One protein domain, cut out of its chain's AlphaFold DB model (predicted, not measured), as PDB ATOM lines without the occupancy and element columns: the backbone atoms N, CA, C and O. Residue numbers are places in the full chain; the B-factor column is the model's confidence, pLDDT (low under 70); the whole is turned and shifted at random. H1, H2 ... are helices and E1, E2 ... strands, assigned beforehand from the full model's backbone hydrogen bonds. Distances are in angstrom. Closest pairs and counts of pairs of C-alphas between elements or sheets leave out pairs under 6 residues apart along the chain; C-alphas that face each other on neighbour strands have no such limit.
ATOM      1  N   TYR A 242     137.036 162.499 134.878       95.69
ATOM      2  CA  TYR A 242     135.850 161.766 134.422       95.69
ATOM      3  C   TYR A 242     134.578 162.251 135.116       95.69
ATOM      4  O   TYR A 242     133.600 162.621 134.467       95.69
ATOM      5  N   SER A 243     134.579 162.257 136.455       95.25
ATOM      6  CA  SER A 243     133.382 162.604 137.225       95.25
ATOM      7  C   SER A 243     132.946 164.053 137.015       95.25
ATOM      8  O   SER A 243     131.743 164.314 136.978       95.25
ATOM      9  N   THR A 244     133.894 164.976 136.823       97.56
ATOM     10  CA  THR A 244     133.597 166.387 136.549       97.56
ATOM     11  C   THR A 244     133.041 166.565 135.135       97.56
ATOM     12  O   THR A 244     131.987 167.177 134.985       97.56
ATOM     13  N   LEU A 245     133.664 165.964 134.114       97.94
ATOM     14  CA  LEU A 245     133.165 165.989 132.729       97.94
ATOM     15  C   LEU A 245     131.759 165.386 132.616       97.94
ATOM     16  O   LEU A 245     130.868 165.961 131.988       97.94
ATOM     17  N   PHE A 246     131.519 164.256 133.281       96.75
ATOM     18  CA  PHE A 246     130.203 163.627 133.287       96.75
ATOM     19  C   PHE A 246     129.150 164.493 134.000       96.75
ATOM     20  O   PHE A 246     127.992 164.549 133.578       96.75
ATOM     21  N   ASP A 247     129.525 165.207 135.065       97.44
ATOM     22  CA  ASP A 247     128.623 166.148 135.733       97.44
ATOM     23  C   ASP A 247     128.347 167.413 134.899       97.44
ATOM     24  O   ASP A 247     127.217 167.915 134.902       97.44
ATOM     25  N   MET A 248     129.324 167.879 134.112       98.12
ATOM     26  CA  MET A 248     129.133 168.919 133.093       98.12
ATOM     27  C   MET A 248     128.153 168.466 132.004       98.12
ATOM     28  O   MET A 248     127.254 169.229 131.647       98.12
ATOM     29  N   ALA A 249     128.244 167.215 131.538       97.81
ATOM     30  CA  ALA A 249     127.279 166.651 130.592       97.81
ATOM     31  C   ALA A 249     125.850 166.641 131.169       97.81
ATOM     32  O   ALA A 249     124.908 167.063 130.500       97.81
ATOM     33  N   LYS A 250     125.677 166.243 132.439       96.81
ATOM     34  CA  LYS A 250     124.373 166.321 133.131       96.81
ATOM     35  C   LYS A 250     123.846 167.748 133.210       96.81
ATOM     36  O   LYS A 250     122.681 167.985 132.910       96.81
ATOM     37  N   PHE A 251     124.707 168.696 133.580       96.69
ATOM     38  CA  PHE A 251     124.336 170.106 133.671       96.69
ATOM     39  C   PHE A 251     123.856 170.662 132.320       96.69
ATOM     40  O   PHE A 251     122.884 171.418 132.272       96.69
ATOM     41  N   ARG A 252     124.481 170.246 131.209       97.00
ATOM     42  CA  ARG A 252     124.046 170.604 129.848       97.00
ATOM     43  C   ARG A 252     122.645 170.067 129.547       97.00
ATOM     44  O   ARG A 252     121.799 170.859 129.143       97.00
ATOM     45  N   VAL A 253     122.363 168.794 129.847       96.62
ATOM     46  CA  VAL A 253     121.010 168.214 129.697       96.62
ATOM     47  C   VAL A 253     119.973 168.974 130.520       96.62
ATOM     48  O   VAL A 253     118.930 169.354 129.993       96.62
ATOM     49  N   GLU A 254     120.262 169.232 131.797       94.88
ATOM     50  CA  GLU A 254     119.380 169.992 132.697       94.88
ATOM     51  C   GLU A 254     119.098 171.409 132.175       94.88
ATOM     52  O   GLU A 254     118.022 171.957 132.415       94.88
ATOM     53  N   SER A 255     120.047 171.978 131.430       93.50
ATOM     54  CA  SER A 255     119.953 173.303 130.810       93.50
ATOM     55  C   SER A 255     119.351 173.281 129.397       93.50
ATOM     56  O   SER A 255     119.279 174.327 128.757       93.50
ATOM     57  N   GLY A 256     118.932 172.117 128.888       95.19
ATOM     58  CA  GLY A 256     118.404 171.969 127.526       95.19
ATOM     59  C   GLY A 256     119.454 172.156 126.424       95.19
ATOM     60  O   GLY A 256     119.108 172.507 125.298       95.19
ATOM     61  N   LEU A 257     120.732 171.959 126.747       95.38
ATOM     62  CA  LEU A 257     121.870 172.094 125.840       95.38
ATOM     63  C   LEU A 257     122.411 170.719 125.427       95.38
ATOM     64  O   LEU A 257     122.232 169.726 126.134       95.38
ATOM     65  N   ASP A 258     123.123 170.670 124.297       96.44
ATOM     66  CA  ASP A 258     123.750 169.436 123.816       96.44
ATOM     67  C   ASP A 258     124.816 168.912 124.794       96.44
ATOM     68  O   ASP A 258     125.692 169.646 125.245       96.44
ATOM     69  N   TRP A 259     124.759 167.634 125.135       96.88
ATOM     70  CA  TRP A 259     125.577 167.029 126.189       96.88
ATOM     71  C   TRP A 259     126.662 166.094 125.648       96.88
ATOM     72  O   TRP A 259     127.538 165.670 126.409       96.88
ATOM     73  N   LEU A 260     126.588 165.755 124.357       96.44
ATOM     74  CA  LEU A 260     127.324 164.639 123.780       96.44
ATOM     75  C   LEU A 260     128.837 164.855 123.810       96.44
ATOM     76  O   LEU A 260     129.574 163.917 124.108       96.44
ATOM     77  N   GLU A 261     129.294 166.085 123.572       96.12
ATOM     78  CA  GLU A 261     130.712 166.458 123.633       96.12
ATOM     79  C   GLU A 261     131.336 166.100 124.992       96.12
ATOM     80  O   GLU A 261     132.316 165.359 125.058       96.12
ATOM     81  N   TYR A 262     130.723 166.550 126.090       97.00
ATOM     82  CA  TYR A 262     131.259 166.354 127.443       97.00
ATOM     83  C   TYR A 262     131.147 164.911 127.923       97.00
ATOM     84  O   TYR A 262     132.040 164.420 128.612       97.00
ATOM     85  N   ALA A 263     130.079 164.205 127.547       96.31
ATOM     86  CA  ALA A 263     129.988 162.781 127.846       96.31
ATOM     87  C   ALA A 263     131.000 161.961 127.039       96.31
ATOM     88  O   ALA A 263     131.582 161.029 127.584       96.31
ATOM     89  N   SER A 264     131.262 162.324 125.780       95.44
ATOM     90  CA  SER A 264     132.297 161.669 124.973       95.44
ATOM     91  C   SER A 264     133.690 161.933 125.544       95.44
ATOM     92  O   SER A 264     134.491 161.009 125.649       95.44
ATOM     93  N   ALA A 265     133.962 163.164 125.988       96.38
ATOM     94  CA  ALA A 265     135.203 163.496 126.682       96.38
ATOM     95  C   ALA A 265     135.371 162.676 127.972       96.38
ATOM     96  O   ALA A 265     136.438 162.109 128.198       96.38
ATOM     97  N   ALA A 266     134.312 162.544 128.783       96.00
ATOM     98  CA  ALA A 266     134.334 161.685 129.965       96.00
ATOM     99  C   ALA A 266     134.651 160.226 129.586       96.00
ATOM    100  O   ALA A 266     135.561 159.625 130.150       96.00
ATOM    101  N   GLU A 267     133.962 159.661 128.593       93.75
ATOM    102  CA  GLU A 267     134.221 158.287 128.145       93.75
ATOM    103  C   GLU A 267     135.652 158.087 127.630       93.75
ATOM    104  O   GLU A 267     136.245 157.043 127.891       93.75
ATOM    105  N   ASN A 268     136.257 159.082 126.978       93.56
ATOM    106  CA  ASN A 268     137.658 158.999 126.562       93.56
ATOM    107  C   ASN A 268     138.616 158.896 127.760       93.56
ATOM    108  O   ASN A 268     139.453 157.996 127.781       93.56
ATOM    109  N   VAL A 269     138.428 159.717 128.800       94.00
ATOM    110  CA  VAL A 269     139.206 159.614 130.053       94.00
ATOM    111  C   VAL A 269     139.026 158.234 130.698       94.00
ATOM    112  O   VAL A 269     139.981 157.618 131.173       94.00
ATOM    113  N   TYR A 270     137.801 157.700 130.687       92.44
ATOM    114  CA  TYR A 270     137.531 156.361 131.211       92.44
ATOM    115  C   TYR A 270     138.253 155.262 130.416       92.44
ATOM    116  O   TYR A 270     138.781 154.318 131.008       92.44
ATOM    117  N   ARG A 271     138.321 155.384 129.087       89.94
ATOM    118  CA  ARG A 271     139.010 154.429 128.204       89.94
ATOM    119  C   ARG A 271     140.519 154.411 128.415       89.94
ATOM    120  O   ARG A 271     141.095 153.330 128.501       89.94
ATOM    121  N   GLU A 272     141.147 155.574 128.552       88.12
ATOM    122  CA  GLU A 272     142.577 155.668 128.878       88.12
ATOM    123  C   GLU A 272     142.893 154.966 130.206       88.12
ATOM    124  O   GLU A 272     143.880 154.234 130.339       88.12
ATOM    125  N   ASN A 273     141.992 155.100 131.177       88.44
ATOM    126  CA  ASN A 273     142.096 154.374 132.432       88.44
ATOM    127  C   ASN A 273     141.906 152.852 132.265       88.44
ATOM    128  O   ASN A 273     142.633 152.075 132.884       88.44
ATOM    129  N   LEU A 274     140.974 152.392 131.421       87.88
ATOM    130  CA  LEU A 274     140.809 150.956 131.145       87.88
ATOM    131  C   LEU A 274     142.087 150.337 130.576       87.88
ATOM    132  O   LEU A 274     142.510 149.290 131.065       87.88
ATOM    133  N   LEU A 275     142.726 151.013 129.616       85.69
ATOM    134  CA  LEU A 275     144.010 150.601 129.034       85.69
ATOM    135  C   LEU A 275     145.131 150.487 130.078       85.69
ATOM    136  O   LEU A 275     146.061 149.701 129.912       85.69
ATOM    137  N   SER A 276     145.034 151.244 131.172       87.00
ATOM    138  CA  SER A 276     146.011 151.224 132.264       87.00
ATOM    139  C   SER A 276     145.810 150.059 133.244       87.00
ATOM    140  O   SER A 276     146.725 149.722 133.996       87.00
ATOM    141  N   HIS A 277     144.625 149.437 133.263       87.75
ATOM    142  CA  HIS A 277     144.242 148.443 134.275       87.75
ATOM    143  C   HIS A 277     143.890 147.064 133.722       87.75
ATOM    144  O   HIS A 277     143.918 146.086 134.474       87.75
ATOM    145  N   TYR A 278     143.556 146.967 132.440       91.31
ATOM    146  CA  TYR A 278     143.055 145.747 131.833       91.31
ATOM    147  C   TYR A 278     143.766 145.463 130.515       91.31
ATOM    148  O   TYR A 278     144.096 146.371 129.762       91.31
ATOM    149  N   SER A 279     143.977 144.180 130.228       92.31
ATOM    150  CA  SER A 279     144.398 143.754 128.895       92.31
ATOM    151  C   SER A 279     143.210 143.754 127.935       92.31
ATOM    152  O   SER A 279     142.072 143.564 128.373       92.31
ATOM    153  N   ASP A 280     143.476 143.862 126.633       93.19
ATOM    154  CA  ASP A 280     142.450 143.861 125.579       93.19
ATOM    155  C   ASP A 280     141.486 142.674 125.675       93.19
ATOM    156  O   ASP A 280     140.293 142.828 125.443       93.19
ATOM    157  N   ASN A 281     141.977 141.505 126.093       94.69
ATOM    158  CA  ASN A 281     141.182 140.279 126.211       94.69
ATOM    159  C   ASN A 281     140.386 140.181 127.524       94.69
ATOM    160  O   ASN A 281     139.731 139.168 127.775       94.69
ATOM    161  N   THR A 282     140.461 141.187 128.399       94.12
ATOM    162  CA  THR A 282     139.697 141.188 129.650       94.12
ATOM    163  C   THR A 282     138.212 141.308 129.336       94.12
ATOM    164  O   THR A 282     137.780 142.284 128.729       94.12
ATOM    165  N   LEU A 283     137.423 140.335 129.790       94.00
ATOM    166  CA  LEU A 283     135.969 140.361 129.663       94.00
ATOM    167  C   LEU A 283     135.351 141.254 130.737       94.00
ATOM    168  O   LEU A 283     135.503 141.011 131.939       94.00
ATOM    169  N   LEU A 284     134.598 142.252 130.292       92.88
ATOM    170  CA  LEU A 284     133.798 143.136 131.125       92.88
ATOM    171  C   LEU A 284     132.335 143.070 130.684       92.88
ATOM    172  O   LEU A 284     132.002 142.547 129.625       92.88
ATOM    173  N   TYR A 285     131.438 143.567 131.524       93.12
ATOM    174  CA  TYR A 285     130.018 143.663 131.217       93.12
ATOM    175  C   TYR A 285     129.641 145.128 130.995       93.12
ATOM    176  O   TYR A 285     129.795 145.949 131.905       93.12
ATOM    177  N   LEU A 286     129.152 145.458 129.801       92.31
ATOM    178  CA  LEU A 286     128.600 146.771 129.492       92.31
ATOM    179  C   LEU A 286     127.198 146.867 130.088       92.31
ATOM    180  O   LEU A 286     126.243 146.267 129.598       92.31
ATOM    181  N   TYR A 287     127.098 147.624 131.177       88.81
ATOM    182  CA  TYR A 287     125.851 147.894 131.878       88.81
ATOM    183  C   TYR A 287     125.351 149.295 131.534       88.81
ATOM    184  O   TYR A 287     126.149 150.215 131.376       88.81
ATOM    185  N   GLY A 288     124.033 149.489 131.474       85.19
ATOM    186  CA  GLY A 288     123.459 150.769 131.083       85.19
ATOM    187  C   GLY A 288     122.032 151.002 131.541       85.19
ATOM    188  O   GLY A 288     121.453 150.220 132.294       85.19
ATOM    189  N   CYS A 289     121.450 152.097 131.054       88.06
ATOM    190  CA  CYS A 289     120.044 152.398 131.292       88.06
ATOM    191  C   CYS A 289     119.121 151.389 130.591       88.06
ATOM    192  O   CYS A 289     119.510 150.720 129.635       88.06
ATOM    193  N   GLY A 290     117.878 151.285 131.058       89.19
ATOM    194  CA  GLY A 290     116.896 150.333 130.533       89.19
ATOM    195  C   GLY A 290     116.224 150.732 129.212       89.19
ATOM    196  O   GLY A 290     115.236 150.094 128.855       89.19
ATOM    197  N   CYS A 291     116.684 151.776 128.512       94.44
ATOM    198  CA  CYS A 291     116.073 152.214 127.251       94.44
ATOM    199  C   CYS A 291     116.365 151.241 126.096       94.44
ATOM    200  O   CYS A 291     117.227 150.366 126.210       94.44
ATOM    201  N   ALA A 292     115.637 151.355 124.980       93.75
ATOM    202  CA  ALA A 292     115.821 150.452 123.840       93.75
ATOM    203  C   ALA A 292     117.248 150.525 123.263       93.75
ATOM    204  O   ALA A 292     117.900 149.488 123.142       93.75
ATOM    205  N   THR A 293     117.755 151.740 123.019       93.12
ATOM    206  CA  THR A 293     119.107 151.995 122.495       93.12
ATOM    207  C   THR A 293     120.190 151.382 123.380       93.12
ATOM    208  O   THR A 293     121.072 150.681 122.902       93.12
ATOM    209  N   CYS A 294     120.112 151.596 124.696       93.31
ATOM    210  CA  CYS A 294     121.131 151.102 125.620       93.31
ATOM    211  C   CYS A 294     121.045 149.588 125.825       93.31
ATOM    212  O   CYS A 294     122.084 148.948 125.912       93.31
ATOM    213  N   ARG A 295     119.840 149.000 125.874       92.62
ATOM    214  CA  ARG A 295     119.674 147.541 126.000       92.62
ATOM    215  C   ARG A 295     120.230 146.777 124.804       92.62
ATOM    216  O   ARG A 295     120.760 145.693 125.004       92.62
ATOM    217  N   ALA A 296     120.129 147.333 123.596       91.06
ATOM    218  CA  ALA A 296     120.668 146.706 122.389       91.06
ATOM    219  C   ALA A 296     122.198 146.531 122.436       91.06
ATOM    220  O   ALA A 296     122.714 145.604 121.823       91.06
ATOM    221  N   ASN A 297     122.895 147.379 123.200       89.25
ATOM    222  CA  ASN A 297     124.351 147.354 123.351       89.25
ATOM    223  C   ASN A 297     124.811 146.779 124.705       89.25
ATOM    224  O   ASN A 297     125.996 146.822 125.017       89.25
ATOM    225  N   GLN A 298     123.906 146.266 125.548       91.31
ATOM    226  CA  GLN A 298     124.291 145.619 126.808       91.31
ATOM    227  C   GLN A 298     124.778 144.193 126.564       91.31
ATOM    228  O   GLN A 298     124.177 143.438 125.802       91.31
ATOM    229  N   GLY A 299     125.828 143.789 127.274       92.00
ATOM    230  CA  GLY A 299     126.386 142.449 127.131       92.00
ATOM    231  C   GLY A 299     127.802 142.331 127.668       92.00
ATOM    232  O   GLY A 299     128.386 143.291 128.171       92.00
ATOM    233  N   THR A 300     128.349 141.123 127.578       93.69
ATOM    234  CA  THR A 300     129.771 140.896 127.826       93.69
ATOM    235  C   THR A 300     130.559 141.312 126.591       93.69
ATOM    236  O   THR A 300     130.226 140.891 125.489       93.69
ATOM    237  N   VAL A 301     131.599 142.112 126.795       93.88
ATOM    238  CA  VAL A 301     132.486 142.613 125.745       93.88
ATOM    239  C   VAL A 301     133.921 142.580 126.262       93.88
ATOM    240  O   VAL A 301     134.165 142.734 127.466       93.88
ATOM    241  N   THR A 302     134.880 142.332 125.382       94.44
ATOM    242  CA  THR A 302     136.297 142.485 125.719       94.44
ATOM    243  C   THR A 302     136.681 143.967 125.752       94.44
ATOM    244  O   THR A 302     136.044 144.809 125.118       94.44
ATOM    245  N   VAL A 303     137.734 144.319 126.491       93.38
ATOM    246  CA  VAL A 303     138.250 145.700 126.498       93.38
ATOM    247  C   VAL A 303     138.642 146.143 125.085       93.38
ATOM    248  O   VAL A 303     138.298 147.251 124.687       93.38
ATOM    249  N   GLY A 304     139.274 145.265 124.300       93.81
ATOM    250  CA  GLY A 304     139.665 145.556 122.920       93.81
ATOM    251  C   GLY A 304     138.472 145.837 122.001       93.81
ATOM    252  O   GLY A 304     138.487 146.823 121.268       93.81
ATOM    253  N   GLU A 305     137.412 145.024 122.064       93.75
ATOM    254  CA  GLU A 305     136.170 145.269 121.308       93.75
ATOM    255  C   GLU A 305     135.541 146.616 121.688       93.75
ATOM    256  O   GLU A 305     135.242 147.424 120.811       93.75
ATOM    257  N   TYR A 306     135.422 146.913 122.987       92.81
ATOM    258  CA  TYR A 306     134.843 148.174 123.459       92.81
ATOM    259  C   TYR A 306     135.619 149.406 122.975       92.81
ATOM    260  O   TYR A 306     135.016 150.402 122.567       92.81
ATOM    261  N   LEU A 307     136.952 149.347 123.018       91.00
ATOM    262  CA  LEU A 307     137.813 150.442 122.569       91.00
ATOM    263  C   LEU A 307     137.716 150.677 121.054       91.00
ATOM    264  O   LEU A 307     137.813 151.824 120.614       91.00
ATOM    265  N   ASN A 308     137.487 149.617 120.273       90.94
ATOM    266  CA  ASN A 308     137.358 149.693 118.818       90.94
ATOM    267  C   ASN A 308     135.974 150.174 118.364       90.94
ATOM    268  O   ASN A 308     135.881 150.998 117.457       90.94
ATOM    269  N   GLU A 309     134.902 149.669 118.976       87.38
ATOM    270  CA  GLU A 309     133.522 149.942 118.545       87.38
ATOM    271  C   GLU A 309     132.948 151.232 119.138       87.38
ATOM    272  O   GLU A 309     132.029 151.815 118.566       87.38
ATOM    273  N   GLN A 310     133.497 151.697 120.264       80.00
ATOM    274  CA  GLN A 310     133.096 152.930 120.947       80.00
ATOM    275  C   GLN A 310     131.574 153.064 121.161       80.00
ATOM    276  O   GLN A 310     130.989 154.089 120.806       80.00
ATOM    277  N   PRO A 311     130.905 152.073 121.781       81.44
ATOM    278  CA  PRO A 311     129.443 152.056 121.858       81.44
ATOM    279  C   PRO A 311     128.860 153.152 122.768       81.44
ATOM    280  O   PRO A 311     127.651 153.377 122.771       81.44
ATOM    281  N   THR A 312     129.686 153.836 123.564       90.94
ATOM    282  CA  THR A 312     129.260 154.861 124.525       90.94
ATOM    283  C   THR A 312     130.001 156.190 124.329       90.94
ATOM    284  O   THR A 312     131.166 156.191 123.923       90.94
ATOM    285  N   PRO A 313     129.363 157.324 124.676       94.69
ATOM    286  CA  PRO A 313     127.963 157.444 125.093       94.69
ATOM    287  C   PRO A 313     126.993 157.237 123.913       94.69
ATOM    288  O   PRO A 313     127.301 157.605 122.789       94.69
ATOM    289  N   HIS A 314     125.800 156.689 124.165       94.38
ATOM    290  CA  HIS A 314     124.767 156.555 123.130       94.38
ATOM    291  C   HIS A 314     124.105 157.921 122.857       94.38
ATOM    292  O   HIS A 314     123.442 158.428 123.771       94.38
ATOM    293  N   PRO A 315     124.213 158.505 121.646       93.94
ATOM    294  CA  PRO A 315     123.613 159.810 121.340       93.94
ATOM    295  C   PRO A 315     122.086 159.801 121.477       93.94
ATOM    296  O   PRO A 315     121.508 160.709 122.070       93.94
ATOM    297  N   ASP A 316     121.451 158.709 121.039       93.56
ATOM    298  CA  ASP A 316     119.995 158.511 121.055       93.56
ATOM    299  C   ASP A 316     119.504 157.828 122.346       93.56
ATOM    300  O   ASP A 316     118.584 157.003 122.347       93.56
ATOM    301  N   CYS A 317     120.167 158.100 123.471       93.75
ATOM    302  CA  CYS A 317     119.726 157.606 124.768       93.75
ATOM    303  C   CYS A 317     118.446 158.333 125.209       93.75
ATOM    304  O   CYS A 317     118.435 159.554 125.328       93.75
ATOM    305  N   GLU A 318     117.392 157.587 125.554       94.75
ATOM    306  CA  GLU A 318     116.146 158.157 126.106       94.75
ATOM    307  C   GLU A 318     116.330 158.811 127.493       94.75
ATOM    308  O   GLU A 318     115.454 159.534 127.965       94.75
ATOM    309  N   THR A 319     117.462 158.563 128.163       93.12
ATOM    310  CA  THR A 319     117.804 159.147 129.469       93.12
ATOM    311  C   THR A 319     119.177 159.826 129.419       93.12
ATOM    312  O   THR A 319     120.145 159.278 129.955       93.12
ATOM    313  N   PRO A 320     119.305 160.982 128.749       94.19
ATOM    314  CA  PRO A 320     120.581 161.672 128.640       94.19
ATOM    315  C   PRO A 320     121.015 162.295 129.991       94.19
ATOM    316  O   PRO A 320     120.161 162.677 130.794       94.19
ATOM    317  N   PRO A 321     122.330 162.438 130.251       95.12
ATOM    318  CA  PRO A 321     123.412 161.877 129.452       95.12
ATOM    319  C   PRO A 321     123.479 160.355 129.632       95.12
ATOM    320  O   PRO A 321     123.182 159.823 130.704       95.12
ATOM    321  N   CYS A 322     123.883 159.648 128.577       94.69
ATOM    322  CA  CYS A 322     124.037 158.197 128.621       94.69
ATOM    323  C   CYS A 322     125.032 157.794 129.725       94.69
ATOM    324  O   CYS A 322     126.187 158.198 129.685       94.69
ATOM    325  N   PHE A 323     124.597 156.963 130.678       91.62
ATOM    326  CA  PHE A 323     125.419 156.485 131.801       91.62
ATOM    327  C   PHE A 323     125.935 155.049 131.628       91.62
ATOM    328  O   PHE A 323     126.331 154.409 132.605       91.62
ATOM    329  N   CYS A 324     125.870 154.501 130.414       92.19
ATOM    330  CA  CYS A 324     126.379 153.162 130.144       92.19
ATOM    331  C   CYS A 324     127.881 153.085 130.428       92.19
ATOM    332  O   CYS A 324     128.634 153.940 129.985       92.19
ATOM    333  N   SER A 325     128.297 152.058 131.164       90.12
ATOM    334  CA  SER A 325     129.664 151.894 131.658       90.12
ATOM    335  C   SER A 325     130.032 150.415 131.737       90.12
ATOM    336  O   SER A 325     129.196 149.590 132.123       90.12
ATOM    337  N   LEU A 326     131.295 150.084 131.473       90.75
ATOM    338  CA  LEU A 326     131.831 148.743 131.710       90.75
ATOM    339  C   LEU A 326     131.990 148.447 133.207       90.75
ATOM    340  O   LEU A 326     132.431 149.302 133.972       90.75
ATOM    341  N   ARG A 327     131.677 147.219 133.627       87.38
ATOM    342  CA  ARG A 327     131.881 146.720 134.998       87.38
ATOM    343  C   ARG A 327     132.431 145.300 134.993       87.38
ATOM    344  O   ARG A 327     132.180 144.535 134.066       87.38
ATOM    345  N   GLN A 328     133.140 144.916 136.053       85.06
ATOM    346  CA  GLN A 328     133.557 143.525 136.215       85.06
ATOM    347  C   GLN A 328     132.328 142.627 136.440       85.06
ATOM    348  O   GLN A 328     131.486 142.975 137.278       85.06
ATOM    349  N   PRO A 329     132.229 141.460 135.776       74.62
ATOM    350  CA  PRO A 329     131.074 140.564 135.898       74.62
ATOM    351  C   PRO A 329     130.779 140.114 137.338       74.62
ATOM    352  O   PRO A 329     129.625 139.922 137.705       74.62
ATOM    353  N   GLN A 330     131.812 140.003 138.182       61.72
ATOM    354  CA  GLN A 330     131.685 139.566 139.579       61.72
ATOM    355  C   GLN A 330     130.966 140.583 140.482       61.72
ATOM    356  O   GLN A 330     130.541 140.237 141.577       61.72
ATOM    357  N   SER A 331     130.760 141.815 140.006       55.47
ATOM    358  CA  SER A 331     130.032 142.872 140.727       55.47
ATOM    359  C   SER A 331     128.506 142.661 140.758       55.47
ATOM    360  O   SER A 331     127.795 143.501 141.303       55.47
ATOM    361  N   PHE A 332     128.003 141.586 140.134       43.12
ATOM    362  CA  PHE A 332     126.575 141.284 139.955       43.12
ATOM    363  C   PHE A 332     126.144 139.932 140.542       43.12
ATOM    364  O   PHE A 332     125.001 139.521 140.345       43.12
ATOM    365  N   LEU A 333     127.033 139.236 141.258       30.11
ATOM    366  CA  LEU A 333     126.613 138.104 142.080       30.11
ATOM    367  C   LEU A 333     125.937 138.665 143.350       30.11
ATOM    368  O   LEU A 333     126.536 139.531 143.988       30.11
ATOM    369  N   PRO A 334     124.689 138.260 143.657       38.88
ATOM    370  CA  PRO A 334     123.919 138.781 144.786       38.88
ATOM    371  C   PRO A 334     124.549 138.499 146.152       38.88
ATOM    372  O   PRO A 334     125.265 137.478 146.284       38.88
TER     373      PRO A 334
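What this domain is: This is residues 242 to 334 of the 334 residues of an uncharacterized protein of Microbacteriaceae bacterium (UniProt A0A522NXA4). A helical hairpin, H1 and the longer H2, makes the long side of this domain, and a small three-stranded sheet sits beyond H1 near the later half of H2. The short helix H4 packs on one face of the sheet and the short helix H5 on the opposite face, while the long link of residues 310 to 324, with no named element, loops away from H4 before it returns to the sheet at E3. The printed part has 93 residues, with five named helices and three named strands in the order H1 H2 E1 H3 E2 H4 E3 H5; the sheet runs E2 E1 E3, antiparallel throughout. The class is mixed, helices and strands, and the whole is compact, with a radius of gyration of the C-alphas of 13.2 A and spans of 39 by 27 by 26 A.

How they stand to each other: H1, residues 242 to 254, and H2, residues 260 to 277, form a helical hairpin and touch, closest at the C-alphas of Tyr 242 and Ala 266, 4.7 A apart. They run opposite ways at a shallow tilt of 20 degrees. E1, residues 283 to 287, is the inner strand of the sheet. H3, residues 292 to 296, is only just not on the sheet, with 4 pairs of C-alphas within 10 A. E2, residues 299 to 302, is antiparallel to E1, with N 286 and O 299 at 2.8 A, within hydrogen-bond range. H4, residues 303 to 309, is on the sheet at a height of 9.8 A. H2 and H4 only just touch, with 3 pairs of C-alphas within 8 A, through residues 271 to 275 of H2 alone; the closest C-alphas, of Arg 271 and Leu 307, are 7.0 A apart. E3, residues 325 to 327, is antiparallel to E1, with N 285 and O 327 at 2.8 A, within hydrogen-bond range. E2, H4 and E3 form a split strand-helix-strand unit, two strands of one sheet with a helix between them along the chain and E1 between them in the sheet, and its crossover is right-handed. H2 only just is on the sheet, which it only grazes with residues 267 to 274. H5, residues 329 to 332, is on the face opposite to H4, at a height of 8.5 A. H1 is apart from E1, E2 and E3. In H1, H2, H3 and H4 every O i to N i+4 pair is within hydrogen-bond range; H5 is too short for one.

Where its parts are: H1 begins at C-alpha 242, (135.850, 161.766, 134.422), and is 18.5 A long. H2 is 25.7 A long and ends at C-alpha 277, (144.242, 148.443, 134.275). E1 is 12.8 A long, E2 10.0 A and H4 10.2 A. H5 ends at C-alpha 332, (126.575, 141.284, 139.955).

The domain as a whole: The two C-alphas farthest apart, of Ser 255 and Asn 281, are 39.5 A apart. The printed part has no cut. The link from H4 to E3 is long, with 15 residues; the other links are tight. The mean pLDDT of the printed part is 90.1, and residues 330 to 334 are under 70.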